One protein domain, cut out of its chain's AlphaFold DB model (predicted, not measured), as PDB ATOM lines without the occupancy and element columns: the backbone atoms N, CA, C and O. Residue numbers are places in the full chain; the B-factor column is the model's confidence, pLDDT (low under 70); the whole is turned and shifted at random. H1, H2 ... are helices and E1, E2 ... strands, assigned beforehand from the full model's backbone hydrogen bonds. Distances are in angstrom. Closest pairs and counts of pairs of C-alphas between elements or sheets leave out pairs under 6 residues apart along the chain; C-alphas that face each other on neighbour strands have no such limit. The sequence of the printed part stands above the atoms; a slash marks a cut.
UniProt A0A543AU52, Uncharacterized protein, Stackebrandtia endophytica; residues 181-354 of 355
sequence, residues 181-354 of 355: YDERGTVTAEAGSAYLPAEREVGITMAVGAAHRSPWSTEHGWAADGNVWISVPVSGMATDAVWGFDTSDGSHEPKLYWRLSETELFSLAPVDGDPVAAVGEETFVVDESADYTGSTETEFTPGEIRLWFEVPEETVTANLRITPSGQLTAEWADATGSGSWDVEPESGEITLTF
ATOM      1  N   TYR A 181     -27.438  -5.718   3.394       91.94
ATOM      2  CA  TYR A 181     -26.274  -5.058   2.813       91.94
ATOM      3  C   TYR A 181     -26.720  -3.990   1.804       91.94
ATOM      4  O   TYR A 181     -27.522  -4.285   0.922       91.94
ATOM      5  N   ASP A 182     -26.214  -2.759   1.933       92.25
ATOM      6  CA  ASP A 182     -26.444  -1.625   1.019       92.25
ATOM      7  C   ASP A 182     -25.159  -0.804   0.932       92.25
ATOM      8  O   ASP A 182     -24.770  -0.153   1.900       92.25
ATOM      9  N   GLU A 183     -24.508  -0.844  -0.227       93.81
ATOM     10  CA  GLU A 183     -23.289  -0.085  -0.479       93.81
ATOM     11  C   GLU A 183     -23.286   0.545  -1.868       93.81
ATOM     12  O   GLU A 183     -23.937   0.077  -2.807       93.81
ATOM     13  N   ARG A 184     -22.530   1.636  -2.010       90.38
ATOM     14  CA  ARG A 184     -22.459   2.423  -3.249       90.38
ATOM     15  C   ARG A 184     -21.024   2.697  -3.663       90.38
ATOM     16  O   ARG A 184     -20.166   2.976  -2.835       90.38
ATOM     17  N   GLY A 185     -20.797   2.681  -4.971       90.38
ATOM     18  CA  GLY A 185     -19.543   3.068  -5.602       90.38
ATOM     19  C   GLY A 185     -19.756   4.084  -6.722       90.38
ATOM     20  O   GLY A 185     -20.878   4.371  -7.136       90.38
ATOM     21  N   THR A 186     -18.660   4.638  -7.229       90.19
ATOM     22  CA  THR A 186     -18.643   5.536  -8.390       90.19
ATOM     23  C   THR A 186     -17.858   4.895  -9.529       90.19
ATOM     24  O   THR A 186     -16.734   4.436  -9.329       90.19
ATOM     25  N   VAL A 187     -18.450   4.875 -10.722       90.00
ATOM     26  CA  VAL A 187     -17.901   4.310 -11.956       90.00
ATOM     27  C   VAL A 187     -17.710   5.404 -12.992       90.00
ATOM     28  O   VAL A 187     -18.645   6.149 -13.284       90.00
ATOM     29  N   THR A 188     -16.557   5.407 -13.649       92.25
ATOM     30  CA  THR A 188     -16.351   6.122 -14.907       92.25
ATOM     31  C   THR A 188     -16.534   5.165 -16.079       92.25
ATOM     32  O   THR A 188     -15.877   4.128 -16.174       92.25
ATOM     33  N   ALA A 189     -17.431   5.527 -16.991       89.12
ATOM     34  CA  ALA A 189     -17.706   4.815 -18.230       89.12
ATOM     35  C   ALA A 189     -17.041   5.518 -19.424       89.12
ATOM     36  O   ALA A 189     -17.262   6.711 -19.638       89.12
ATOM     37  N   GLU A 190     -16.283   4.783 -20.245       90.56
ATOM     38  CA  GLU A 190     -15.607   5.304 -21.445       90.56
ATOM     39  C   GLU A 190     -15.878   4.482 -22.725       90.56
ATOM     40  O   GLU A 190     -15.753   3.261 -22.699       90.56
ATOM     41  N   ALA A 191     -16.134   5.139 -23.872       87.50
ATOM     42  CA  ALA A 191     -16.274   4.509 -25.207       87.50
ATOM     43  C   ALA A 191     -15.419   5.171 -26.299       87.50
ATOM     44  O   ALA A 191     -15.882   5.547 -27.382       87.50
ATOM     45  N   GLY A 192     -14.122   5.304 -26.022       84.88
ATOM     46  CA  GLY A 192     -13.170   5.879 -26.970       84.88
ATOM     47  C   GLY A 192     -13.476   7.342 -27.320       84.88
ATOM     48  O   GLY A 192     -14.247   8.021 -26.655       84.88
ATOM     49  N   SER A 193     -12.855   7.865 -28.381       85.94
ATOM     50  CA  SER A 193     -12.869   9.311 -28.667       85.94
ATOM     51  C   SER A 193     -14.208   9.878 -29.152       85.94
ATOM     52  O   SER A 193     -14.308  11.088 -29.345       85.94
ATOM     53  N   ALA A 194     -15.195   9.025 -29.438       81.88
ATOM     54  CA  ALA A 194     -16.520   9.455 -29.888       81.88
ATOM     55  C   ALA A 194     -17.395   9.964 -28.729       81.88
ATOM     56  O   ALA A 194     -18.327  10.729 -28.969       81.88
ATOM     57  N   TYR A 195     -17.055   9.589 -27.491       82.50
ATOM     58  CA  TYR A 195     -17.824   9.885 -26.291       82.50
ATOM     59  C   TYR A 195     -16.936  10.504 -25.212       82.50
ATOM     60  O   TYR A 195     -15.752  10.189 -25.098       82.50
ATOM     61  N   LEU A 196     -17.504  11.418 -24.424       85.00
ATOM     62  CA  LEU A 196     -16.848  11.887 -23.205       85.00
ATOM     63  C   LEU A 196     -17.033  10.831 -22.106       85.00
ATOM     64  O   LEU A 196     -18.105  10.220 -22.063       85.00
ATOM     65  N   PRO A 197     -16.040  10.634 -21.219       88.69
ATOM     66  CA  PRO A 197     -16.226   9.825 -20.025       88.69
ATOM     67  C   PRO A 197     -17.438  10.300 -19.222       88.69
ATOM     68  O   PRO A 197     -17.673  11.508 -19.104       88.69
ATOM     69  N   ALA A 198     -18.204   9.356 -18.687       86.44
ATOM     70  CA  ALA A 198     -19.384   9.634 -17.882       86.44
ATOM     71  C   ALA A 198     -19.246   8.982 -16.504       86.44
ATOM     72  O   ALA A 198     -19.119   7.765 -16.409       86.44
ATOM     73  N   GLU A 199     -19.302   9.798 -15.452       87.69
ATOM     74  CA  GLU A 199     -19.334   9.329 -14.064       87.69
ATOM     75  C   GLU A 199     -20.757   8.905 -13.679       87.69
ATOM     76  O   GLU A 199     -21.743   9.562 -14.046       87.69
ATOM     77  N   ARG A 200     -20.874   7.801 -12.945       83.25
ATOM     78  CA  ARG A 200     -22.133   7.226 -12.467       83.25
ATOM     79  C   ARG A 200     -21.962   6.693 -11.055       83.25
ATOM     80  O   ARG A 200     -20.940   6.098 -10.743       83.25
ATOM     81  N   GLU A 201     -22.977   6.880 -10.224       84.56
ATOM     82  CA  GLU A 201     -23.086   6.160  -8.958       84.56
ATOM     83  C   GLU A 201     -23.768   4.817  -9.232       84.56
ATOM     84  O   GLU A 201     -24.743   4.764  -9.982       84.56
ATOM     85  N   VAL A 202     -23.223   3.742  -8.670       83.94
ATOM     86  CA  VAL A 202     -23.761   2.385  -8.786       83.94
ATOM     87  C   VAL A 202     -23.882   1.824  -7.377       83.94
ATOM     88  O   VAL A 202     -22.880   1.694  -6.672       83.94
ATOM     89  N   GLY A 203     -25.112   1.529  -6.965       85.19
ATOM     90  CA  GLY A 203     -25.413   0.865  -5.699       85.19
ATOM     91  C   GLY A 203     -25.587  -0.638  -5.866       85.19
ATOM     92  O   GLY A 203     -25.961  -1.096  -6.944       85.19
ATOM     93  N   ILE A 204     -25.347  -1.384  -4.794       86.06
ATOM     94  CA  ILE A 204     -25.750  -2.777  -4.629       86.06
ATOM     95  C   ILE A 204     -26.442  -2.916  -3.279       86.06
ATOM     96  O   ILE A 204     -25.892  -2.542  -2.246       86.06
ATOM     97  N   THR A 205     -27.649  -3.462  -3.296       88.75
ATOM     98  CA  THR A 205     -28.402  -3.803  -2.095       88.75
ATOM     99  C   THR A 205     -28.763  -5.276  -2.131       88.75
ATOM    100  O   THR A 205     -28.905  -5.840  -3.211       88.75
ATOM    101  N   MET A 206     -28.866  -5.930  -0.980       89.81
ATOM    102  CA  MET A 206     -29.378  -7.296  -0.861       89.81
ATOM    103  C   MET A 206     -29.832  -7.581   0.568       89.81
ATOM    104  O   MET A 206     -29.211  -7.127   1.530       89.81
ATOM    105  N   ALA A 207     -30.882  -8.386   0.695       90.62
ATOM    106  CA  ALA A 207     -31.324  -8.935   1.964       90.62
ATOM    107  C   ALA A 207     -30.652 -10.287   2.204       90.62
ATOM    108  O   ALA A 207     -30.735 -11.188   1.360       90.62
ATOM    109  N   VAL A 208     -30.003 -10.439   3.356       91.81
ATOM    110  CA  VAL A 208     -29.391 -11.703   3.775       91.81
ATOM    111  C   VAL A 208     -30.331 -12.349   4.779       91.81
ATOM    112  O   VAL A 208     -30.658 -11.762   5.803       91.81
ATOM    113  N   GLY A 209     -30.815 -13.546   4.475       90.50
ATOM    114  CA  GLY A 209     -31.684 -14.285   5.379       90.50
ATOM    115  C   GLY A 209     -30.897 -15.155   6.355       90.50
ATOM    116  O   GLY A 209     -29.677 -15.315   6.262       90.50
ATOM    117  N   ALA A 210     -31.615 -15.739   7.310       91.00
ATOM    118  CA  ALA A 210     -31.008 -16.593   8.315       91.00
ATOM    119  C   ALA A 210     -30.355 -17.844   7.701       91.00
ATOM    120  O   ALA A 210     -30.918 -18.523   6.840       91.00
ATOM    121  N   ALA A 211     -29.151 -18.147   8.176       92.12
ATOM    122  CA  ALA A 211     -28.344 -19.251   7.703       92.12
ATOM    123  C   ALA A 211     -28.752 -20.579   8.354       92.12
ATOM    124  O   ALA A 211     -29.142 -20.648   9.528       92.12
ATOM    125  N   HIS A 212     -28.599 -21.651   7.584       91.06
ATOM    126  CA  HIS A 212     -28.799 -23.026   8.031       91.06
ATOM    127  C   HIS A 212     -27.478 -23.772   8.019       91.06
ATOM    128  O   HIS A 212     -26.687 -23.593   7.097       91.06
ATOM    129  N   ARG A 213     -27.269 -24.635   9.008       89.75
ATOM    130  CA  ARG A 213     -26.095 -25.494   9.105       89.75
ATOM    131  C   ARG A 213     -26.549 -26.951   9.054       89.75
ATOM    132  O   ARG A 213     -27.377 -27.371   9.849       89.75
ATOM    133  N   SER A 214     -26.032 -27.724   8.106       88.81
ATOM    134  CA  SER A 214     -26.449 -29.113   7.900       88.81
ATOM    135  C   SER A 214     -25.289 -29.979   7.411       88.81
ATOM    136  O   SER A 214     -24.534 -29.550   6.546       88.81
ATOM    137  N   PRO A 215     -25.149 -31.223   7.887       88.31
ATOM    138  CA  PRO A 215     -24.152 -32.167   7.373       88.31
ATOM    139  C   PRO A 215     -24.463 -32.657   5.946       88.31
ATOM    140  O   PRO A 215     -23.595 -33.242   5.299       88.31
ATOM    141  N   TRP A 216     -25.686 -32.440   5.448       90.00
ATOM    142  CA  TRP A 216     -26.122 -32.848   4.112       90.00
ATOM    143  C   TRP A 216     -27.007 -31.789   3.448       90.00
ATOM    144  O   TRP A 216     -27.806 -31.126   4.115       90.00
ATOM    145  N   SER A 217     -26.916 -31.663   2.127       88.94
ATOM    146  CA  SER A 217     -27.871 -30.898   1.323       88.94
ATOM    147  C   SER A 217     -28.290 -31.661   0.070       88.94
ATOM    148  O   SER A 217     -27.541 -32.479  -0.456       88.94
ATOM    149  N   THR A 218     -29.477 -31.359  -0.458       86.62
ATOM    150  CA  THR A 218     -29.952 -31.961  -1.714       86.62
ATOM    151  C   THR A 218     -29.057 -31.603  -2.904       86.62
ATOM    152  O   THR A 218     -28.931 -32.390  -3.837       86.62
ATOM    153  N   GLU A 219     -28.445 -30.416  -2.883       89.31
ATOM    154  CA  GLU A 219     -27.632 -29.892  -3.987       89.31
ATOM    155  C   GLU A 219     -26.194 -30.427  -3.972       89.31
ATOM    156  O   GLU A 219     -25.615 -30.647  -5.036       89.31
ATOM    157  N   HIS A 220     -25.631 -30.683  -2.786       91.31
ATOM    158  CA  HIS A 220     -24.218 -31.049  -2.631       91.31
ATOM    159  C   HIS A 220     -23.981 -32.403  -1.947       91.31
ATOM    160  O   HIS A 220     -22.846 -32.870  -1.892       91.31
ATOM    161  N   GLY A 221     -25.029 -33.069  -1.465       90.56
ATOM    162  CA  GLY A 221     -24.916 -34.318  -0.721       90.56
ATOM    163  C   GLY A 221     -24.276 -34.115   0.653       90.56
ATOM    164  O   GLY A 221     -24.418 -33.064   1.280       90.56
ATOM    165  N   TRP A 222     -23.576 -35.140   1.139       89.25
ATOM    166  CA  TRP A 222     -22.837 -35.084   2.399       89.25
ATOM    167  C   TRP A 222     -21.638 -34.143   2.301       89.25
ATOM    168  O   TRP A 222     -20.852 -34.245   1.359       89.25
ATOM    169  N   ALA A 223     -21.473 -33.276   3.299       91.88
ATOM    170  CA  ALA A 223     -20.200 -32.601   3.521       91.88
ATOM    171  C   ALA A 223     -19.112 -33.641   3.842       91.88
ATOM    172  O   ALA A 223     -19.418 -34.762   4.271       91.88
ATOM    173  N   ALA A 224     -17.844 -33.288   3.629       91.94
ATOM    174  CA  ALA A 224     -16.739 -34.166   3.994       91.94
ATOM    175  C   ALA A 224     -16.729 -34.456   5.507       91.94
ATOM    176  O   ALA A 224     -17.276 -33.700   6.311       91.94
ATOM    177  N   ASP A 225     -16.092 -35.558   5.910       86.69
ATOM    178  CA  ASP A 225     -15.983 -35.922   7.325       86.69
ATOM    179  C   ASP A 225     -15.342 -34.786   8.142       86.69
ATOM    180  O   ASP A 225     -14.258 -34.304   7.804       86.69
ATOM    181  N   GLY A 226     -16.006 -34.381   9.229       88.44
ATOM    182  CA  GLY A 226     -15.605 -33.244  10.065       88.44
ATOM    183  C   GLY A 226     -16.056 -31.876   9.544       88.44
ATOM    184  O   GLY A 226     -15.710 -30.865  10.148       88.44
ATOM    185  N   ASN A 227     -16.830 -31.828   8.457       92.69
ATOM    186  CA  ASN A 227     -17.402 -30.607   7.903       92.69
ATOM    187  C   ASN A 227     -18.936 -30.630   7.902       92.69
ATOM    188  O   ASN A 227     -19.595 -31.662   8.046       92.69
ATOM    189  N   VAL A 228     -19.504 -29.449   7.681       92.38
ATOM    190  CA  VAL A 228     -20.926 -29.197   7.457       92.38
ATOM    191  C   VAL A 228     -21.101 -28.190   6.324       92.38
ATOM    192  O   VAL A 228     -20.230 -27.362   6.058       92.38
ATOM    193  N   TRP A 229     -22.270 -28.218   5.701       94.25
ATOM    194  CA  TRP A 229     -22.741 -27.159   4.824       94.25
ATOM    195  C   TRP A 229     -23.362 -26.026   5.638       94.25
ATOM    196  O   TRP A 229     -24.214 -26.268   6.492       94.25
ATOM    197  N   ILE A 230     -22.997 -24.788   5.326       93.75
ATOM    198  CA  ILE A 230     -23.742 -23.588   5.702       93.75
ATOM    199  C   ILE A 230     -24.443 -23.063   4.455       93.75
ATOM    200  O   ILE A 230     -23.785 -22.763   3.461       93.75
ATOM    201  N   SER A 231     -25.768 -22.934   4.514       93.81
ATOM    202  CA  SER A 231     -26.565 -22.319   3.456       93.81
ATOM    203  C   SER A 231     -27.042 -20.938   3.882       93.81
ATOM    204  O   SER A 231     -27.691 -20.831   4.926       93.81
ATOM    205  N   VAL A 232     -26.792 -19.913   3.073       93.94
ATOM    206  CA  VAL A 232     -27.239 -18.539   3.335       93.94
ATOM    207  C   VAL A 232     -28.169 -18.083   2.208       93.94
ATOM    208  O   VAL A 232     -27.705 -17.917   1.078       93.94
ATOM    209  N   PRO A 233     -29.475 -17.893   2.468       92.00
ATOM    210  CA  PRO A 233     -30.370 -17.316   1.477       92.00
ATOM    211  C   PRO A 233     -30.064 -15.823   1.302       92.00
ATOM    212  O   PRO A 233     -29.952 -15.083   2.279       92.00
ATOM    213  N   VAL A 234     -29.948 -15.375   0.057       90.38
ATOM    214  CA  VAL A 234     -29.787 -13.968  -0.319       90.38
ATOM    215  C   VAL A 234     -30.897 -13.614  -1.295       90.38
ATOM    216  O   VAL A 234     -31.128 -14.318  -2.274       90.38
ATOM    217  N   SER A 235     -31.608 -12.527  -1.033       86.44
ATOM    218  CA  SER A 235     -32.763 -12.098  -1.825       86.44
ATOM    219  C   SER A 235     -32.755 -10.590  -2.024       86.44
ATOM    220  O   SER A 235     -31.924  -9.888  -1.449       86.44
ATOM    221  N   GLY A 236     -33.656 -10.086  -2.872       76.62
ATOM    222  CA  GLY A 236     -33.790  -8.643  -3.097       76.62
ATOM    223  C   GLY A 236     -32.492  -7.988  -3.563       76.62
ATOM    224  O   GLY A 236     -32.271  -6.819  -3.262       76.62
ATOM    225  N   MET A 237     -31.610  -8.755  -4.219       77.12
ATOM    226  CA  MET A 237     -30.329  -8.240  -4.674       77.12
ATOM    227  C   MET A 237     -30.586  -7.257  -5.801       77.12
ATOM    228  O   MET A 237     -30.792  -7.720  -6.911       77.12
ATOM    229  N   ALA A 238     -30.553  -5.957  -5.534       74.75
ATOM    230  CA  ALA A 238     -30.814  -4.914  -6.512       74.75
ATOM    231  C   ALA A 238     -29.580  -4.040  -6.722       74.75
ATOM    232  O   ALA A 238     -28.665  -3.980  -5.902       74.75
ATOM    233  N   THR A 239     -29.560  -3.335  -7.847       71.38
ATOM    234  CA  THR A 239     -28.547  -2.321  -8.115       71.38
ATOM    235  C   THR A 239     -29.190  -1.078  -8.686       71.38
ATOM    236  O   THR A 239     -30.063  -1.177  -9.554       71.38
ATOM    237  N   ASP A 240     -28.667   0.078  -8.308       67.00
ATOM    238  CA  ASP A 240     -29.052   1.360  -8.891       67.00
ATOM    239  C   ASP A 240     -28.354   1.529 -10.261       67.00
ATOM    240  O   ASP A 240     -27.530   2.420 -10.459       67.00
ATOM    241  N   ALA A 241     -28.607   0.628 -11.220       54.53
ATOM    242  CA  ALA A 241     -28.092   0.761 -12.580       54.53
ATOM    243  C   ALA A 241     -28.844   1.903 -13.286       54.53
ATOM    244  O   ALA A 241     -30.032   1.808 -13.595       54.53
ATOM    245  N   VAL A 242     -28.152   3.027 -13.498       51.88
ATOM    246  CA  VAL A 242     -28.759   4.265 -14.003       51.88
ATOM    247  C   VAL A 242     -29.153   4.136 -15.477       51.88
ATOM    248  O   VAL A 242     -28.319   3.878 -16.346       51.88
ATOM    249  N   TRP A 243     -30.434   4.391 -15.760       47.34
ATOM    250  CA  TRP A 243     -30.976   4.527 -17.112       47.34
ATOM    251  C   TRP A 243     -30.396   5.749 -17.839       47.34
ATOM    252  O   TRP A 243     -30.456   6.860 -17.316       47.34
ATOM    253  N   GLY A 244     -30.022   5.548 -19.108       49.72
ATOM    254  CA  GLY A 244     -30.805   6.140 -20.191       49.72
ATOM    255  C   GLY A 244     -30.044   6.632 -21.417       49.72
ATOM    256  O   GLY A 244     -29.523   7.740 -21.412       49.72
ATOM    257  N   PHE A 245     -30.216   5.941 -22.554       49.41
ATOM    258  CA  PHE A 245     -30.450   6.725 -23.765       49.41
ATOM    259  C   PHE A 245     -31.718   7.519 -23.488       49.41
ATOM    260  O   PHE A 245     -32.810   6.953 -23.459       49.41
ATOM    261  N   ASP A 246     -31.609   8.829 -23.303       51.75
ATOM    262  CA  ASP A 246     -32.713   9.651 -23.766       51.75
ATOM    263  C   ASP A 246     -32.944   9.209 -25.220       51.75
ATOM    264  O   ASP A 246     -32.065   9.311 -26.069       51.75
ATOM    265  N   THR A 247     -34.082   8.570 -25.493       49.44
ATOM    266  CA  THR A 247     -34.389   8.047 -26.836       49.44
ATOM    267  C   THR A 247     -34.556   9.175 -27.859       49.44
ATOM    268  O   THR A 247     -34.855   8.922 -29.027       49.44
ATOM    269  N   SER A 248     -34.368  10.428 -27.434       56.66
ATOM    270  CA  SER A 248     -34.108  11.542 -28.320       56.66
ATOM    271  C   SER A 248     -32.835  11.316 -29.151       56.66
ATOM    272  O   SER A 248     -31.822  10.780 -28.695       56.66
ATOM    273  N   ASP A 249     -32.889  11.729 -30.420       52.97
ATOM    274  CA  ASP A 249     -31.714  11.772 -31.288       52.97
ATOM    275  C   ASP A 249     -30.600  12.593 -30.602       52.97
ATOM    276  O   ASP A 249     -30.688  13.821 -30.526       52.97
ATOM    277  N   GLY A 250     -29.545  11.920 -30.122       56.66
ATOM    278  CA  GLY A 250     -28.362  12.557 -29.530       56.66
ATOM    279  C   GLY A 250     -28.093  12.284 -28.046       56.66
ATOM    280  O   GLY A 250     -27.246  12.972 -27.476       56.66
ATOM    281  N   SER A 251     -28.752  11.319 -27.398       62.66
ATOM    282  CA  SER A 251     -28.291  10.890 -26.071       62.66
ATOM    283  C   SER A 251     -26.919  10.214 -26.135       62.66
ATOM    284  O   SER A 251     -26.660   9.358 -26.979       62.66
ATOM    285  N   HIS A 252     -26.038  10.627 -25.225       68.69
ATOM    286  CA  HIS A 252     -24.643  10.193 -25.130       68.69
ATOM    287  C   HIS A 252     -24.349   9.443 -23.823       68.69
ATOM    288  O   HIS A 252     -23.185   9.320 -23.441       68.69
ATOM    289  N   GLU A 253     -25.376   8.990 -23.106       76.00
ATOM    290  CA  GLU A 253     -25.181   8.329 -21.818       76.00
ATOM    291  C   GLU A 253     -24.943   6.819 -21.986       76.00
ATOM    292  O   GLU A 253     -25.629   6.182 -22.790       76.00
ATOM    293  N   PRO A 254     -23.981   6.236 -21.250       79.44
ATOM    294  CA  PRO A 254     -23.749   4.801 -21.270       79.44
ATOM    295  C   PRO A 254     -24.770   4.030 -20.440       79.44
ATOM    296  O   PRO A 254     -25.104   4.431 -19.326       79.44
ATOM    297  N   LYS A 255     -25.142   2.847 -20.928       78.56
ATOM    298  CA  LYS A 255     -25.598   1.733 -20.095       78.56
ATOM    299  C   LYS A 255     -24.398   1.110 -19.391       78.56
ATOM    300  O   LYS A 255     -23.357   0.931 -20.018       78.56
ATOM    301  N   LEU A 256     -24.544   0.770 -18.115       80.25
ATOM    302  CA  LEU A 256     -23.536   0.041 -17.351       80.25
ATOM    303  C   LEU A 256     -24.003  -1.391 -17.118       80.25
ATOM    304  O   LEU A 256     -25.107  -1.614 -16.638       80.25
ATOM    305  N   TYR A 257     -23.124  -2.333 -17.426       82.06
ATOM    306  CA  TYR A 257     -23.277  -3.747 -17.130       82.06
ATOM    307  C   TYR A 257     -22.259  -4.111 -16.067       82.06
ATOM    308  O   TYR A 257     -21.054  -3.924 -16.269       82.06
ATOM    309  N   TRP A 258     -22.736  -4.665 -14.962       85.31
ATOM    310  CA  TRP A 258     -21.868  -5.165 -13.910       85.31
ATOM    311  C   TRP A 258     -21.995  -6.675 -13.825       85.31
ATOM    312  O   TRP A 258     -23.049  -7.214 -13.487       85.31
ATOM    313  N   ARG A 259     -20.913  -7.364 -14.188       86.06
ATOM    314  CA  ARG A 259     -20.823  -8.811 -14.076       86.06
ATOM    315  C   ARG A 259     -20.204  -9.191 -12.738       86.06
ATOM    316  O   ARG A 259     -19.011  -8.967 -12.541       86.06
ATOM    317  N   LEU A 260     -21.006  -9.801 -11.880       85.50
ATOM    318  CA  LEU A 260     -20.627 -10.345 -10.578       85.50
ATOM    319  C   LEU A 260     -20.509 -11.872 -10.666       85.50
ATOM    320  O   LEU A 260     -21.226 -12.510 -11.440       85.50
ATOM    321  N   SER A 261     -19.632 -12.465  -9.860       87.56
ATOM    322  CA  SER A 261     -19.574 -13.913  -9.637       87.56
ATOM    323  C   SER A 261     -19.853 -14.208  -8.174       87.56
ATOM    324  O   SER A 261     -19.294 -13.547  -7.305       87.56
ATOM    325  N   GLU A 262     -20.667 -15.225  -7.901       88.50
ATOM    326  CA  GLU A 262     -20.950 -15.674  -6.535       88.50
ATOM    327  C   GLU A 262     -19.665 -15.949  -5.732       88.50
ATOM    328  O   GLU A 262     -19.505 -15.449  -4.622       88.50
ATOM    329  N   THR A 263     -18.711 -16.658  -6.343       89.75
ATOM    330  CA  THR A 263     -17.429 -17.044  -5.719       89.75
ATOM    331  C   THR A 263     -16.480 -15.875  -5.448       89.75
ATOM    332  O   THR A 263     -15.582 -15.997  -4.616       89.75
ATOM    333  N   GLU A 264     -16.649 -14.757  -6.155       89.88
ATOM    334  CA  GLU A 264     -15.850 -13.537  -5.968       89.88
ATOM    335  C   GLU A 264     -16.542 -12.564  -5.006       89.88
ATOM    336  O   GLU A 264     -15.882 -11.861  -4.242       89.88
ATOM    337  N   LEU A 265     -17.878 -12.543  -5.033       91.62
ATOM    338  CA  LEU A 265     -18.714 -11.662  -4.230       91.62
ATOM    339  C   LEU A 265     -18.815 -12.136  -2.780       91.62
ATOM    340  O   LEU A 265     -18.766 -11.307  -1.872       91.62
ATOM    341  N   PHE A 266     -18.938 -13.446  -2.553       95.00
ATOM    342  CA  PHE A 266     -19.214 -14.003  -1.235       95.00
ATOM    343  C   PHE A 266     -18.116 -14.945  -0.750       95.00
ATOM    344  O   PHE A 266     -17.700 -15.887  -1.427       95.00
ATOM    345  N   SER A 267     -17.702 -14.734   0.496       96.81
ATOM    346  CA  SER A 267     -16.888 -15.690   1.244       96.81
ATOM    347  C   SER A 267     -17.389 -15.790   2.676       96.81
ATOM    348  O   SER A 267     -17.941 -14.834   3.214       96.81
ATOM    349  N   LEU A 268     -17.194 -16.943   3.301       96.94
ATOM    350  CA  LEU A 268     -17.557 -17.187   4.686       96.94
ATOM    351  C   LEU A 268     -16.296 -17.503   5.484       96.94
ATOM    352  O   LEU A 268     -15.571 -18.437   5.159       96.94
ATOM    353  N   ALA A 269     -16.028 -16.728   6.529       96.88
ATOM    354  CA  ALA A 269     -14.868 -16.915   7.392       96.88
ATOM    355  C   ALA A 269     -15.308 -17.414   8.776       96.88
ATOM    356  O   ALA A 269     -15.883 -16.631   9.538       96.88
ATOM    357  N   PRO A 270     -15.056 -18.685   9.138       94.88
ATOM    358  CA  PRO A 270     -15.162 -19.126  10.529       94.88
ATOM    359  C   PRO A 270     -14.283 -18.240  11.427       94.88
ATOM    360  O   PRO A 270     -13.199 -17.838  11.007       94.88
ATOM    361  N   VAL A 271     -14.714 -17.935  12.658       89.56
ATOM    362  CA  VAL A 271     -14.005 -16.976  13.546       89.56
ATOM    363  C   VAL A 271     -12.521 -17.315  13.754       89.56
ATOM    364  O   VAL A 271     -11.698 -16.406  13.867       89.56
ATOM    365  N   ASP A 272     -12.174 -18.602  13.745       87.31
ATOM    366  CA  ASP A 272     -10.806 -19.104  13.921       87.31
ATOM    367  C   ASP A 272     -10.253 -19.812  12.663       87.31
ATOM    368  O   ASP A 272      -9.279 -20.562  12.748       87.31
ATOM    369  N   GLY A 273     -10.877 -19.602  11.499       90.88
ATOM    370  CA  GLY A 273     -10.564 -20.306  10.253       90.88
ATOM    371  C   GLY A 273     -10.192 -19.391   9.088       90.88
ATOM    372  O   GLY A 273     -10.353 -18.171   9.136       90.88
ATOM    373  N   ASP A 274      -9.696 -20.005   8.015       95.56
ATOM    374  CA  ASP A 274      -9.494 -19.315   6.742       95.56
ATOM    375  C   ASP A 274     -10.849 -19.086   6.037       95.56
ATOM    376  O   ASP A 274     -11.741 -19.933   6.143       95.56
ATOM    377  N   PRO A 275     -11.024 -17.976   5.294       95.38
ATOM    378  CA  PRO A 275     -12.220 -17.754   4.493       95.38
ATOM    379  C   PRO A 275     -12.412 -18.843   3.437       95.38
ATOM    380  O   PRO A 275     -11.479 -19.199   2.715       95.38
ATOM    381  N   VAL A 276     -13.648 -19.306   3.303       95.81
ATOM    382  CA  VAL A 276     -14.080 -20.271   2.294       95.81
ATOM    383  C   VAL A 276     -14.960 -19.546   1.280       95.81
ATOM    384  O   VAL A 276     -15.852 -18.786   1.659       95.81
ATOM    385  N   ALA A 277     -14.701 -19.730  -0.013       93.06
ATOM    386  CA  ALA A 277     -15.560 -19.172  -1.057       93.06
ATOM    387  C   ALA A 277     -16.906 -19.911  -1.102       93.06
ATOM    388  O   ALA A 277     -16.979 -21.084  -0.727       93.06
ATOM    389  N   ALA A 278     -17.950 -19.233  -1.580       92.88
ATOM    390  CA  ALA A 278     -19.221 -19.886  -1.870       92.88
ATOM    391  C   ALA A 278     -19.040 -20.977  -2.941       92.88
ATOM    392  O   ALA A 278     -18.239 -20.833  -3.867       92.88
ATOM    393  N   VAL A 279     -19.784 -22.070  -2.817       89.69
ATOM    394  CA  VAL A 279     -19.885 -23.123  -3.823       89.69
ATOM    395  C   VAL A 279     -20.990 -22.730  -4.790       89.69
ATOM    396  O   VAL A 279     -22.167 -22.855  -4.483       89.69
ATOM    397  N   GLY A 280     -20.594 -22.275  -5.973       80.12
ATOM    398  CA  GLY A 280     -21.516 -21.874  -7.026       80.12
ATOM    399  C   GLY A 280     -20.758 -21.439  -8.274       80.12
ATOM    400  O   GLY A 280     -19.575 -21.108  -8.222       80.12
ATOM    401  N   GLU A 281     -21.427 -21.463  -9.422       78.12
ATOM    402  CA  GLU A 281     -20.890 -20.933 -10.686       78.12
ATOM    403  C   GLU A 281     -21.754 -19.785 -11.222       78.12
ATOM    404  O   GLU A 281     -21.547 -19.319 -12.347       78.12
ATOM    405  N   GLU A 282     -22.724 -19.327 -10.426       78.06
ATOM    406  CA  GLU A 282     -23.649 -18.295 -10.853       78.06
ATOM    407  C   GLU A 282     -22.882 -16.997 -11.117       78.06
ATOM    408  O   GLU A 282     -22.118 -16.477 -10.291       78.06
ATOM    409  N   THR A 283     -23.068 -16.491 -12.334       74.00
ATOM    410  CA  THR A 283     -22.603 -15.164 -12.710       74.00
ATOM    411  C   THR A 283     -23.803 -14.296 -12.984       74.00
ATOM    412  O   THR A 283     -24.611 -14.593 -13.863       74.00
ATOM    413  N   PHE A 284     -23.873 -13.196 -12.261       70.44
ATOM    414  CA  PHE A 284     -24.937 -12.228 -12.376       70.44
ATOM    415  C   PHE A 284     -24.474 -11.158 -13.346       70.44
ATOM    416  O   PHE A 284     -23.437 -10.535 -13.136       70.44
ATOM    417  N   VAL A 285     -25.212 -10.966 -14.434       65.38
ATOM    418  CA  VAL A 285     -25.083  -9.745 -15.221       65.38
ATOM    419  C   VAL A 285     -26.221  -8.859 -14.782       65.38
ATOM    420  O   VAL A 285     -27.384  -9.149 -15.050       65.38
ATOM    421  N   VAL A 286     -25.864  -7.800 -14.078       64.06
ATOM    422  CA  VAL A 286     -26.782  -6.720 -13.784       64.06
ATOM    423  C   VAL A 286     -27.034  -5.996 -15.104       64.06
ATOM    424  O   VAL A 286     -26.176  -5.262 -15.598       64.06
ATOM    425  N   ASP A 287     -28.183  -6.294 -15.700       58.97
ATOM    426  CA  ASP A 287     -28.717  -5.678 -16.910       58.97
ATOM    427  C   ASP A 287     -30.203  -5.383 -16.688       58.97
ATOM    428  O   ASP A 287     -30.892  -6.049 -15.914       58.97
ATOM    429  N   GLU A 288     -30.692  -4.362 -17.368       56.97
ATOM    430  CA  GLU A 288     -32.077  -3.923 -17.365       56.97
ATOM    431  C   GLU A 288     -33.037  -5.081 -17.694       56.97
ATOM    432  O   GLU A 288     -33.037  -5.613 -18.806       56.97
ATOM    433  N   SER A 289     -33.964  -5.400 -16.786       39.00
ATOM    434  CA  SER A 289     -35.235  -5.992 -17.205       39.00
ATOM    435  C   SER A 289     -36.418  -5.368 -16.469       39.00
ATOM    436  O   SER A 289     -36.759  -5.774 -15.367       39.00
ATOM    437  N   ALA A 290     -37.025  -4.347 -17.081       36.44
ATOM    438  CA  ALA A 290     -38.442  -4.323 -17.466       36.44
ATOM    439  C   ALA A 290     -38.901  -2.881 -17.737       36.44
ATOM    440  O   ALA A 290     -38.946  -2.042 -16.843       36.44
ATOM    441  N   ASP A 291     -39.251  -2.640 -19.000       35.59
ATOM    442  CA  ASP A 291     -40.121  -1.591 -19.530       35.59
ATOM    443  C   ASP A 291     -40.540  -0.461 -18.572       35.59
ATOM    444  O   ASP A 291     -41.459  -0.575 -17.763       35.59
ATOM    445  N   TYR A 292     -39.920   0.695 -18.798       39.31
ATOM    446  CA  TYR A 292     -40.487   2.038 -18.685       39.31
ATOM    447  C   TYR A 292     -41.990   2.105 -18.329       39.31
ATOM    448  O   TYR A 292     -42.826   2.167 -19.226       39.31
ATOM    449  N   THR A 293     -42.327   2.253 -17.038       37.75
ATOM    450  CA  THR A 293     -43.378   3.189 -16.578       37.75
ATOM    451  C   THR A 293     -43.135   3.686 -15.137       37.75
ATOM    452  O   THR A 293     -43.869   3.337 -14.221       37.75
ATOM    453  N   GLY A 294     -42.152   4.567 -14.922       38.69
ATOM    454  CA  GLY A 294     -42.235   5.598 -13.870       38.69
ATOM    455  C   GLY A 294     -42.194   5.195 -12.384       38.69
ATOM    456  O   GLY A 294     -42.701   5.966 -11.570       38.69
ATOM    457  N   SER A 295     -41.568   4.080 -12.006       41.50
ATOM    458  CA  SER A 295     -41.061   3.860 -10.639       41.50
ATOM    459  C   SER A 295     -39.548   3.635 -10.694       41.50
ATOM    460  O   SER A 295     -39.075   2.851 -11.507       41.50
ATOM    461  N   THR A 296     -38.781   4.361  -9.880       38.97
ATOM    462  CA  THR A 296     -37.301   4.376  -9.835       38.97
ATOM    463  C   THR A 296     -36.676   3.144  -9.172       38.97
ATOM    464  O   THR A 296     -35.632   3.249  -8.548       38.97
ATOM    465  N   GLU A 297     -37.300   1.980  -9.295       42.88
ATOM    466  CA  GLU A 297     -36.783   0.724  -8.749       42.88
ATOM    467  C   GLU A 297     -36.786  -0.296  -9.890       42.88
ATOM    468  O   GLU A 297     -37.810  -0.901 -10.206       42.88
ATOM    469  N   THR A 298     -35.665  -0.397 -10.606       42.09
ATOM    470  CA  THR A 298     -35.416  -1.496 -11.544       42.09
ATOM    471  C   THR A 298     -34.879  -2.677 -10.755       42.09
ATOM    472  O   THR A 298     -33.731  -2.688 -10.321       42.09
ATOM    473  N   GLU A 299     -35.742  -3.664 -10.568       45.97
ATOM    474  CA  GLU A 299     -35.457  -4.928  -9.909       45.97
ATOM    475  C   GLU A 299     -34.606  -5.827 -10.832       45.97
ATOM    476  O   GLU A 299     -35.118  -6.620 -11.621       45.97
ATOM    477  N   PHE A 300     -33.277  -5.729 -10.726       51.47
ATOM    478  CA  PHE A 300     -32.493  -6.963 -10.713       51.47
ATOM    479  C   PHE A 300     -32.975  -7.675  -9.445       51.47
ATOM    480  O   PHE A 300     -32.840  -7.122  -8.366       51.47
ATOM    481  N   THR A 301     -33.683  -8.794  -9.570       54.44
ATOM    482  CA  THR A 301     -34.101  -9.596  -8.414       54.44
ATOM    483  C   THR A 301     -33.952 -11.049  -8.825       54.44
ATOM    484  O   THR A 301     -34.917 -11.653  -9.306       54.44
ATOM    485  N   PRO A 302     -32.766 -11.668  -8.684       57.47
ATOM    486  CA  PRO A 302     -32.781 -13.106  -8.499       57.47
ATOM    487  C   PRO A 302     -33.678 -13.337  -7.276       57.47
ATOM    488  O   PRO A 302     -33.379 -12.825  -6.201       57.47
ATOM    489  N   GLY A 303     -34.847 -13.963  -7.478       68.06
ATOM    490  CA  GLY A 303     -35.917 -14.004  -6.468       68.06
ATOM    491  C   GLY A 303     -35.379 -14.351  -5.080       68.06
ATOM    492  O   GLY A 303     -35.636 -13.642  -4.112       68.06
ATOM    493  N   GLU A 304     -34.555 -15.392  -5.042       81.31
ATOM    494  CA  GLU A 304     -33.688 -15.779  -3.938       81.31
ATOM    495  C   GLU A 304     -32.563 -16.633  -4.547       81.31
ATOM    496  O   GLU A 304     -32.843 -17.517  -5.362       81.31
ATOM    497  N   ILE A 305     -31.307 -16.366  -4.192       88.00
ATOM    498  CA  ILE A 305     -30.200 -17.312  -4.376       88.00
ATOM    499  C   ILE A 305     -29.847 -17.922  -3.027       88.00
ATOM    500  O   ILE A 305     -30.068 -17.316  -1.979       88.00
ATOM    501  N   ARG A 306     -29.265 -19.115  -3.044       91.50
ATOM    502  CA  ARG A 306     -28.769 -19.770  -1.841       91.50
ATOM    503  C   ARG A 306     -27.277 -19.989  -1.984       91.50
ATOM    504  O   ARG A 306     -26.854 -20.778  -2.816       91.50
ATOM    505  N   LEU A 307     -26.512 -19.284  -1.161       94.31
ATOM    506  CA  LEU A 307     -25.070 -19.464  -1.072       94.31
ATOM    507  C   LEU A 307     -24.782 -20.711  -0.248       94.31
ATOM    508  O   LEU A 307     -25.405 -20.898   0.801       94.31
ATOM    509  N   TRP A 308     -23.813 -21.515  -0.670       95.62
ATOM    510  CA  TRP A 308     -23.386 -22.705   0.062       95.62
ATOM    511  C   TRP A 308     -21.911 -22.634   0.423       95.62
ATOM    512  O   TRP A 308     -21.075 -22.296  -0.405       95.62
ATOM    513  N   PHE A 309     -21.574 -22.989   1.658       96.50
ATOM    514  CA  PHE A 309     -20.197 -23.014   2.146       96.50
ATOM    515  C   PHE A 309     -19.942 -24.326   2.873       96.50
ATOM    516  O   PHE A 309     -20.729 -24.706   3.736       96.50
ATOM    517  N   GLU A 310     -18.844 -25.007   2.560       96.12
ATOM    518  CA  GLU A 310     -18.381 -26.141   3.360       96.12
ATOM    519  C   GLU A 310     -17.418 -25.629   4.434       96.12
ATOM    520  O   GLU A 310     -16.397 -25.021   4.112       96.12
ATOM    521  N   VAL A 311     -17.736 -25.850   5.707       95.19
ATOM    522  CA  VAL A 311     -16.920 -25.387   6.840       95.19
ATOM    523  C   VAL A 311     -16.717 -26.502   7.867       95.19
ATOM    524  O   VAL A 311     -17.513 -27.442   7.885       95.19
ATOM    525  N   PRO A 312     -15.718 -26.393   8.763       94.44
ATOM    526  CA  PRO A 312     -15.553 -27.340   9.863       94.44
ATOM    527  C   PRO A 312     -16.809 -27.447  10.733       94.44
ATOM    528  O   PRO A 312     -17.486 -26.446  10.995       94.44
ATOM    529  N   GLU A 313     -17.122 -28.653  11.199       90.12
ATOM    530  CA  GLU A 313     -18.330 -28.942  11.970       90.12
ATOM    531  C   GLU A 313     -18.387 -28.193  13.307       90.12
ATOM    532  O   GLU A 313     -19.461 -27.918  13.821       90.12
ATOM    533  N   GLU A 314     -17.262 -27.789  13.875       90.00
ATOM    534  CA  GLU A 314     -17.208 -26.992  15.098       90.00
ATOM    535  C   GLU A 314     -17.575 -25.510  14.886       90.00
ATOM    536  O   GLU A 314     -17.607 -24.736  15.846       90.00
ATOM    537  N   THR A 315     -17.861 -25.094  13.646       91.38
ATOM    538  CA  THR A 315     -18.201 -23.705  13.314       91.38
ATOM    539  C   THR A 315     -19.543 -23.306  13.933       91.38
ATOM    540  O   THR A 315     -20.616 -23.572  13.393       91.38
ATOM    541  N   VAL A 316     -19.474 -22.606  15.065       90.31
ATOM    542  CA  VAL A 316     -20.628 -21.997  15.754       90.31
ATOM    543  C   VAL A 316     -20.767 -20.499  15.474       90.31
ATOM    544  O   VAL A 316     -21.790 -19.885  15.772       90.31
ATOM    545  N   THR A 317     -19.745 -19.873  14.891       92.38
ATOM    546  CA  THR A 317     -19.779 -18.469  14.470       92.38
ATOM    547  C   THR A 317     -18.927 -18.284  13.220       92.38
ATOM    548  O   THR A 317     -17.805 -18.790  13.153       92.38
ATOM    549  N   ALA A 318     -19.450 -17.548  12.244       95.38
ATOM    550  CA  ALA A 318     -18.750 -17.218  11.009       95.38
ATOM    551  C   ALA A 318     -19.144 -15.822  10.514       95.38
ATOM    552  O   ALA A 318     -20.249 -15.361  10.781       95.38
ATOM    553  N   ASN A 319     -18.260 -15.156   9.780       96.25
ATOM    554  CA  ASN A 319     -18.543 -13.876   9.139       96.25
ATOM    555  C   ASN A 319     -18.763 -14.096   7.644       96.25
ATOM    556  O   ASN A 319     -17.846 -14.523   6.939       96.25
ATOM    557  N   LEU A 320     -19.970 -13.803   7.164       96.69
ATOM    558  CA  LEU A 320     -20.245 -13.690   5.739       96.69
ATOM    559  C   LEU A 320     -19.674 -12.362   5.262       96.69
ATOM    560  O   LEU A 320     -20.139 -11.295   5.659       96.69
ATOM    561  N   ARG A 321     -18.659 -12.435   4.413       96.44
ATOM    562  CA  ARG A 321     -18.039 -11.279   3.792       96.44
ATOM    563  C   ARG A 321     -18.591 -11.091   2.387       96.44
ATOM    564  O   ARG A 321     -18.534 -12.008   1.567       96.44
ATOM    565  N   ILE A 322     -19.042  -9.872   2.114       95.50
ATOM    566  CA  ILE A 322     -19.564  -9.422   0.825       95.50
ATOM    567  C   ILE A 322     -18.539  -8.452   0.243       95.50
ATOM    568  O   ILE A 322     -18.254  -7.413   0.834       95.50
ATOM    569  N   THR A 323     -17.931  -8.809  -0.884       95.06
ATOM    570  CA  THR A 323     -16.893  -8.010  -1.551       95.06
ATOM    571  C   THR A 323     -17.338  -7.720  -2.979       95.06
ATOM    572  O   THR A 323     -17.031  -8.509  -3.875       95.06
ATOM    573  N   PRO A 324     -18.078  -6.622  -3.221       90.25
ATOM    574  CA  PRO A 324     -18.551  -6.305  -4.558       90.25
ATOM    575  C   PRO A 324     -17.376  -6.024  -5.478       90.25
ATOM    576  O   PRO A 324     -16.765  -4.962  -5.475       90.25
ATOM    577  N   SER A 325     -17.055  -7.028  -6.273       86.12
ATOM    578  CA  SER A 325     -15.999  -6.992  -7.261       86.12
ATOM    579  C   SER A 325     -16.520  -7.690  -8.504       86.12
ATOM    580  O   SER A 325     -17.379  -8.569  -8.440       86.12
ATOM    581  N   GLY A 326     -16.094  -7.216  -9.666       85.38
ATOM    582  CA  GLY A 326     -16.626  -7.732 -10.912       85.38
ATOM    583  C   GLY A 326     -16.219  -6.897 -12.105       85.38
ATOM    584  O   GLY A 326     -15.644  -5.812 -11.982       85.38
ATOM    585  N   GLN A 327     -16.529  -7.414 -13.285       88.38
ATOM    586  CA  GLN A 327     -16.218  -6.731 -14.528       88.38
ATOM    587  C   GLN A 327     -17.310  -5.713 -14.851       88.38
ATOM    588  O   GLN A 327     -18.483  -6.068 -14.966       88.38
ATOM    589  N   LEU A 328     -16.907  -4.463 -15.063       88.94
ATOM    590  CA  LEU A 328     -17.775  -3.419 -15.588       88.94
ATOM    591  C   LEU A 328     -17.579  -3.273 -17.097       88.94
ATOM    592  O   LEU A 328     -16.471  -3.033 -17.586       88.94
ATOM    593  N   THR A 329     -18.670  -3.370 -17.845       89.31
ATOM    594  CA  THR A 329     -18.709  -2.991 -19.261       89.31
ATOM    595  C   THR A 329     -19.735  -1.898 -19.465       89.31
ATOM    596  O   THR A 329     -20.701  -1.798 -18.718       89.31
ATOM    597  N   ALA A 330     -19.516  -1.058 -20.467       87.75
ATOM    598  CA  ALA A 330     -20.396   0.064 -20.732       87.75
ATOM    599  C   ALA A 330     -20.834   0.059 -22.203       87.75
ATOM    600  O   ALA A 330     -20.055  -0.325 -23.076       87.75
ATOM    601  N   GLU A 331     -22.067   0.458 -22.498       84.88
ATOM    602  CA  GLU A 331     -22.619   0.472 -23.858       84.88
ATOM    603  C   GLU A 331     -23.271   1.819 -24.182       84.88
ATOM    604  O   GLU A 331     -24.118   2.315 -23.448       84.88
ATOM    605  N   TRP A 332     -22.874   2.403 -25.307       83.69
ATOM    606  CA  TRP A 332     -23.397   3.631 -25.903       83.69
ATOM    607  C   TRP A 332     -24.152   3.280 -27.187       83.69
ATOM    608  O   TRP A 332     -24.139   2.138 -27.638       83.69
ATOM    609  N   ALA A 333     -24.813   4.271 -27.795       81.94
ATOM    610  CA  ALA A 333     -25.809   4.049 -28.847       81.94
ATOM    611  C   ALA A 333     -25.245   3.285 -30.053       81.94
ATOM    612  O   ALA A 333     -25.966   2.554 -30.730       81.94
ATOM    613  N   ASP A 334     -23.955   3.471 -30.332       83.50
ATOM    614  CA  ASP A 334     -23.237   2.865 -31.450       83.50
ATOM    615  C   ASP A 334     -21.838   2.337 -31.071       83.50
ATOM    616  O   ASP A 334     -21.030   2.041 -31.956       83.50
ATOM    617  N   ALA A 335     -21.535   2.203 -29.773       85.50
ATOM    618  CA  ALA A 335     -20.217   1.782 -29.303       85.50
ATOM    619  C   ALA A 335     -20.281   0.992 -27.991       85.50
ATOM    620  O   ALA A 335     -21.009   1.342 -27.071       85.50
ATOM    621  N   THR A 336     -19.435  -0.029 -27.873       88.12
ATOM    622  CA  THR A 336     -19.148  -0.693 -26.597       88.12
ATOM    623  C   THR A 336     -17.867  -0.115 -26.014       88.12
ATOM    624  O   THR A 336     -16.885   0.103 -26.728       88.12
ATOM    625  N   GLY A 337     -17.877   0.111 -24.713       90.75
ATOM    626  CA  GLY A 337     -16.769   0.635 -23.945       90.75
ATOM    627  C   GLY A 337     -16.538  -0.141 -22.654       90.75
ATOM    628  O   GLY A 337     -17.026  -1.259 -22.468       90.75
ATOM    629  N   SER A 338     -15.765   0.452 -21.756       92.81
ATOM    630  CA  SER A 338     -15.422  -0.123 -20.454       92.81
ATOM    631  C   SER A 338     -15.919   0.768 -19.326       92.81
ATOM    632  O   SER A 338     -15.964   1.988 -19.479       92.81
ATOM    633  N   GLY A 339     -16.255   0.154 -18.194       90.44
ATOM    634  CA  GLY A 339     -16.394   0.859 -16.927       90.44
ATOM    635  C   GLY A 339     -15.187   0.579 -16.035       90.44
ATOM    636  O   GLY A 339     -14.607  -0.506 -16.089       90.44
ATOM    637  N   SER A 340     -14.815   1.547 -15.209       93.44
ATOM    638  CA  SER A 340     -13.846   1.364 -14.129       93.44
ATOM    639  C   SER A 340     -14.340   2.049 -12.866       93.44
ATOM    640  O   SER A 340     -14.870   3.155 -12.940       93.44
ATOM    641  N   TRP A 341     -14.138   1.407 -11.718       93.06
ATOM    642  CA  TRP A 341     -14.422   2.015 -10.425       93.06
ATOM    643  C   TRP A 341     -13.439   3.149 -10.140       93.06
ATOM    644  O   TRP A 341     -12.225   2.945 -10.126       93.06
ATOM    645  N   ASP A 342     -13.979   4.334  -9.882       93.75
ATOM    646  CA  ASP A 342     -13.248   5.427  -9.240       93.75
ATOM    647  C   ASP A 342     -13.273   5.251  -7.719       93.75
ATOM    648  O   ASP A 342     -12.288   5.518  -7.027       93.75
ATOM    649  N   VAL A 343     -14.411   4.768  -7.215       94.50
ATOM    650  CA  VAL A 343     -14.634   4.365  -5.828       94.50
ATOM    651  C   VAL A 343     -15.412   3.055  -5.860       94.50
ATOM    652  O   VAL A 343     -16.539   3.032  -6.343       94.50
ATOM    653  N   GLU A 344     -14.812   1.968  -5.384       93.31
ATOM    654  CA  GLU A 344     -15.504   0.681  -5.252       93.31
ATOM    655  C   GLU A 344     -16.513   0.737  -4.093       93.31
ATOM    656  O   GLU A 344     -16.237   1.419  -3.100       93.31
ATOM    657  N   PRO A 345     -17.655   0.030  -4.182       92.75
ATOM    658  CA  PRO A 345     -18.522  -0.183  -3.028       92.75
ATOM    659  C   PRO A 345     -17.735  -0.823  -1.875       92.75
ATOM    660  O   PRO A 345     -16.906  -1.711  -2.102       92.75
ATOM    661  N   GLU A 346     -17.970  -0.378  -0.638       96.25
ATOM    662  CA  GLU A 346     -17.237  -0.910   0.513       96.25
ATOM    663  C   GLU A 346     -17.581  -2.390   0.746       96.25
ATOM    664  O   GLU A 346     -18.707  -2.835   0.543       96.25
ATOM    665  N   SER A 347     -16.603  -3.194   1.169       96.19
ATOM    666  CA  SER A 347     -16.892  -4.578   1.565       96.19
ATOM    667  C   SER A 347     -17.671  -4.606   2.881       96.19
ATOM    668  O   SER A 347     -17.324  -3.884   3.814       96.19
ATOM    669  N   GLY A 348     -18.661  -5.491   2.977       94.88
ATOM    670  CA  GLY A 348     -19.438  -5.729   4.193       94.88
ATOM    671  C   GLY A 348     -19.048  -7.029   4.891       94.88
ATOM    672  O   GLY A 348     -18.594  -7.979   4.250       94.88
ATOM    673  N   GLU A 349     -19.261  -7.085   6.205       95.31
ATOM    674  CA  GLU A 349     -19.174  -8.314   6.998       95.31
ATOM    675  C   GLU A 349     -20.425  -8.465   7.864       95.31
ATOM    676  O   GLU A 349     -20.817  -7.543   8.577       95.31
ATOM    677  N   ILE A 350     -21.027  -9.650   7.816       93.94
ATOM    678  CA  ILE A 350     -22.226 -10.012   8.569       93.94
ATOM    679  C   ILE A 350     -21.892 -11.221   9.440       93.94
ATOM    680  O   ILE A 350     -21.543 -12.289   8.935       93.94
ATOM    681  N   THR A 351     -22.006 -11.075  10.760       93.94
ATOM    682  CA  THR A 351     -21.739 -12.176  11.693       93.94
ATOM    683  C   THR A 351     -22.942 -13.110  11.804       93.94
ATOM    684  O   THR A 351     -24.012 -12.730  12.275       93.94
ATOM    685  N   LEU A 352     -22.733 -14.374  11.454       92.88
ATOM    686  CA  LEU A 352     -23.663 -15.481  11.628       92.88
ATOM    687  C   LEU A 352     -23.297 -16.243  12.906       92.88
ATOM    688  O   LEU A 352     -22.157 -16.675  13.072       92.88
ATOM    689  N   THR A 353     -24.251 -16.412  13.822       90.06
ATOM    690  CA  THR A 353     -24.070 -17.194  15.060       90.06
ATOM    691  C   THR A 353     -25.067 -18.340  15.083       90.06
ATOM    692  O   THR A 353     -26.264 -18.077  15.117       90.06
ATOM    693  N   PHE A 354     -24.576 -19.576  15.089       85.94
ATOM    694  CA  PHE A 354     -25.379 -20.800  15.105       85.94
ATOM    695  C   PHE A 354     -25.640 -21.241  16.553       85.94
ATOM    696  O   PHE A 354     -24.826 -20.965  17.440       85.94
TER     697      PHE A 354
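AT A GLANCE: This is residues 181 to 354 of the 355 residues of an uncharacterized protein of Stackebrandtia endophytica (UniProt A0A543AU52). A long rod of strands is built round one large, strongly twisted sheet, E1 E2 E3 E4 E5 E7 E8 E10 E11, that folds round on itself in a loose roll, E7 coming back near the end of E4. At the other end of the rod a small sheet, E6 E9 E12, packs on E8, making a sandwich partly face to face with the large sheet. The printed part has 174 residues, mostly strand, with twelve named strands and one short helix in the order E1 E2 E3 E4 E5 H1 E6 E7 E8 E9 E10 E11 E12; the large sheet is branched, the small one runs E6 E9 E12, and neighbours are antiparallel in both. The whole is only just loose, close to compact, with a radius of gyration of the C-alphas of 18.8 A and spans of 62 by 30 by 23 A.

IN THESE COORDINATES: In the large sheet E4, residues 227 to 239, is 34.4 A long, from C-alpha 227 at (-17.402, -30.607, 7.903), and bends by 61 degrees at residue 236. E1 is residues 181 to 190, 28.5 A, from C-alpha 181 at (-26.274, -5.058, 2.813); E2 is 198 to 208, 32.0 A; E3 is 212 to 214; E5 is 255 to 261; E7 is 283 to 286; E8 is 304 to 312, 25.6 A; E10 is 326 to 332; E11 is 335 to 343, 24.3 A. H1 is 262 to 265, E6 266 to 270, E9 317 to 322, and E12 348 to 353, ending at C-alpha 353 (-24.070, -17.194, 15.060).

HOW THE PARTS SIT: E4 has E2 and E3 on one side, N 205 and O 238 at 2.8 A and N 212 and O 231 at 2.9 A, and E8 on the other side, N 230 and O 309 at 2.8 A. E1 pairs with E2 in a hairpin, N 183 and O 204 at 3.0 A, and with E11, N 188 and O 340 at 2.9 A. E10 and E11 form a hairpin, N 332 and O 335 at 2.8 A. E5 has E10 on one side, N 257 and O 329 at 2.8 A, and E7 on the other side, N 260 and O 284 at 2.8 A. The closest C-alphas of E4 and E7, Thr 239 and Val 286, are 7.4 A apart. H1 is on the large sheet, at the sheet's level; it is too short for an O i to N i+4 pair, and its one O i to N i+3 pair is within hydrogen-bond range. In the small sheet E9 pairs with E6, N 269 and O 319 at 2.9 A, and E12, N 320 and O 350 at 2.8 A. The closest C-alphas of E6 and E8, Leu 268 and Phe 309, are 6.9 A apart.

THE WHOLE: The C-alphas of Asp 225 and Asp 249, the two farthest apart, are 63.3 A from each other. The printed part has no cut. The links E3 to E4, E4 to E5, E6 to E7 and E7 to E8 are long. Mean pLDDT of the printed part is 82.2; residues 240 to 252 and 285 to 303 are under 70.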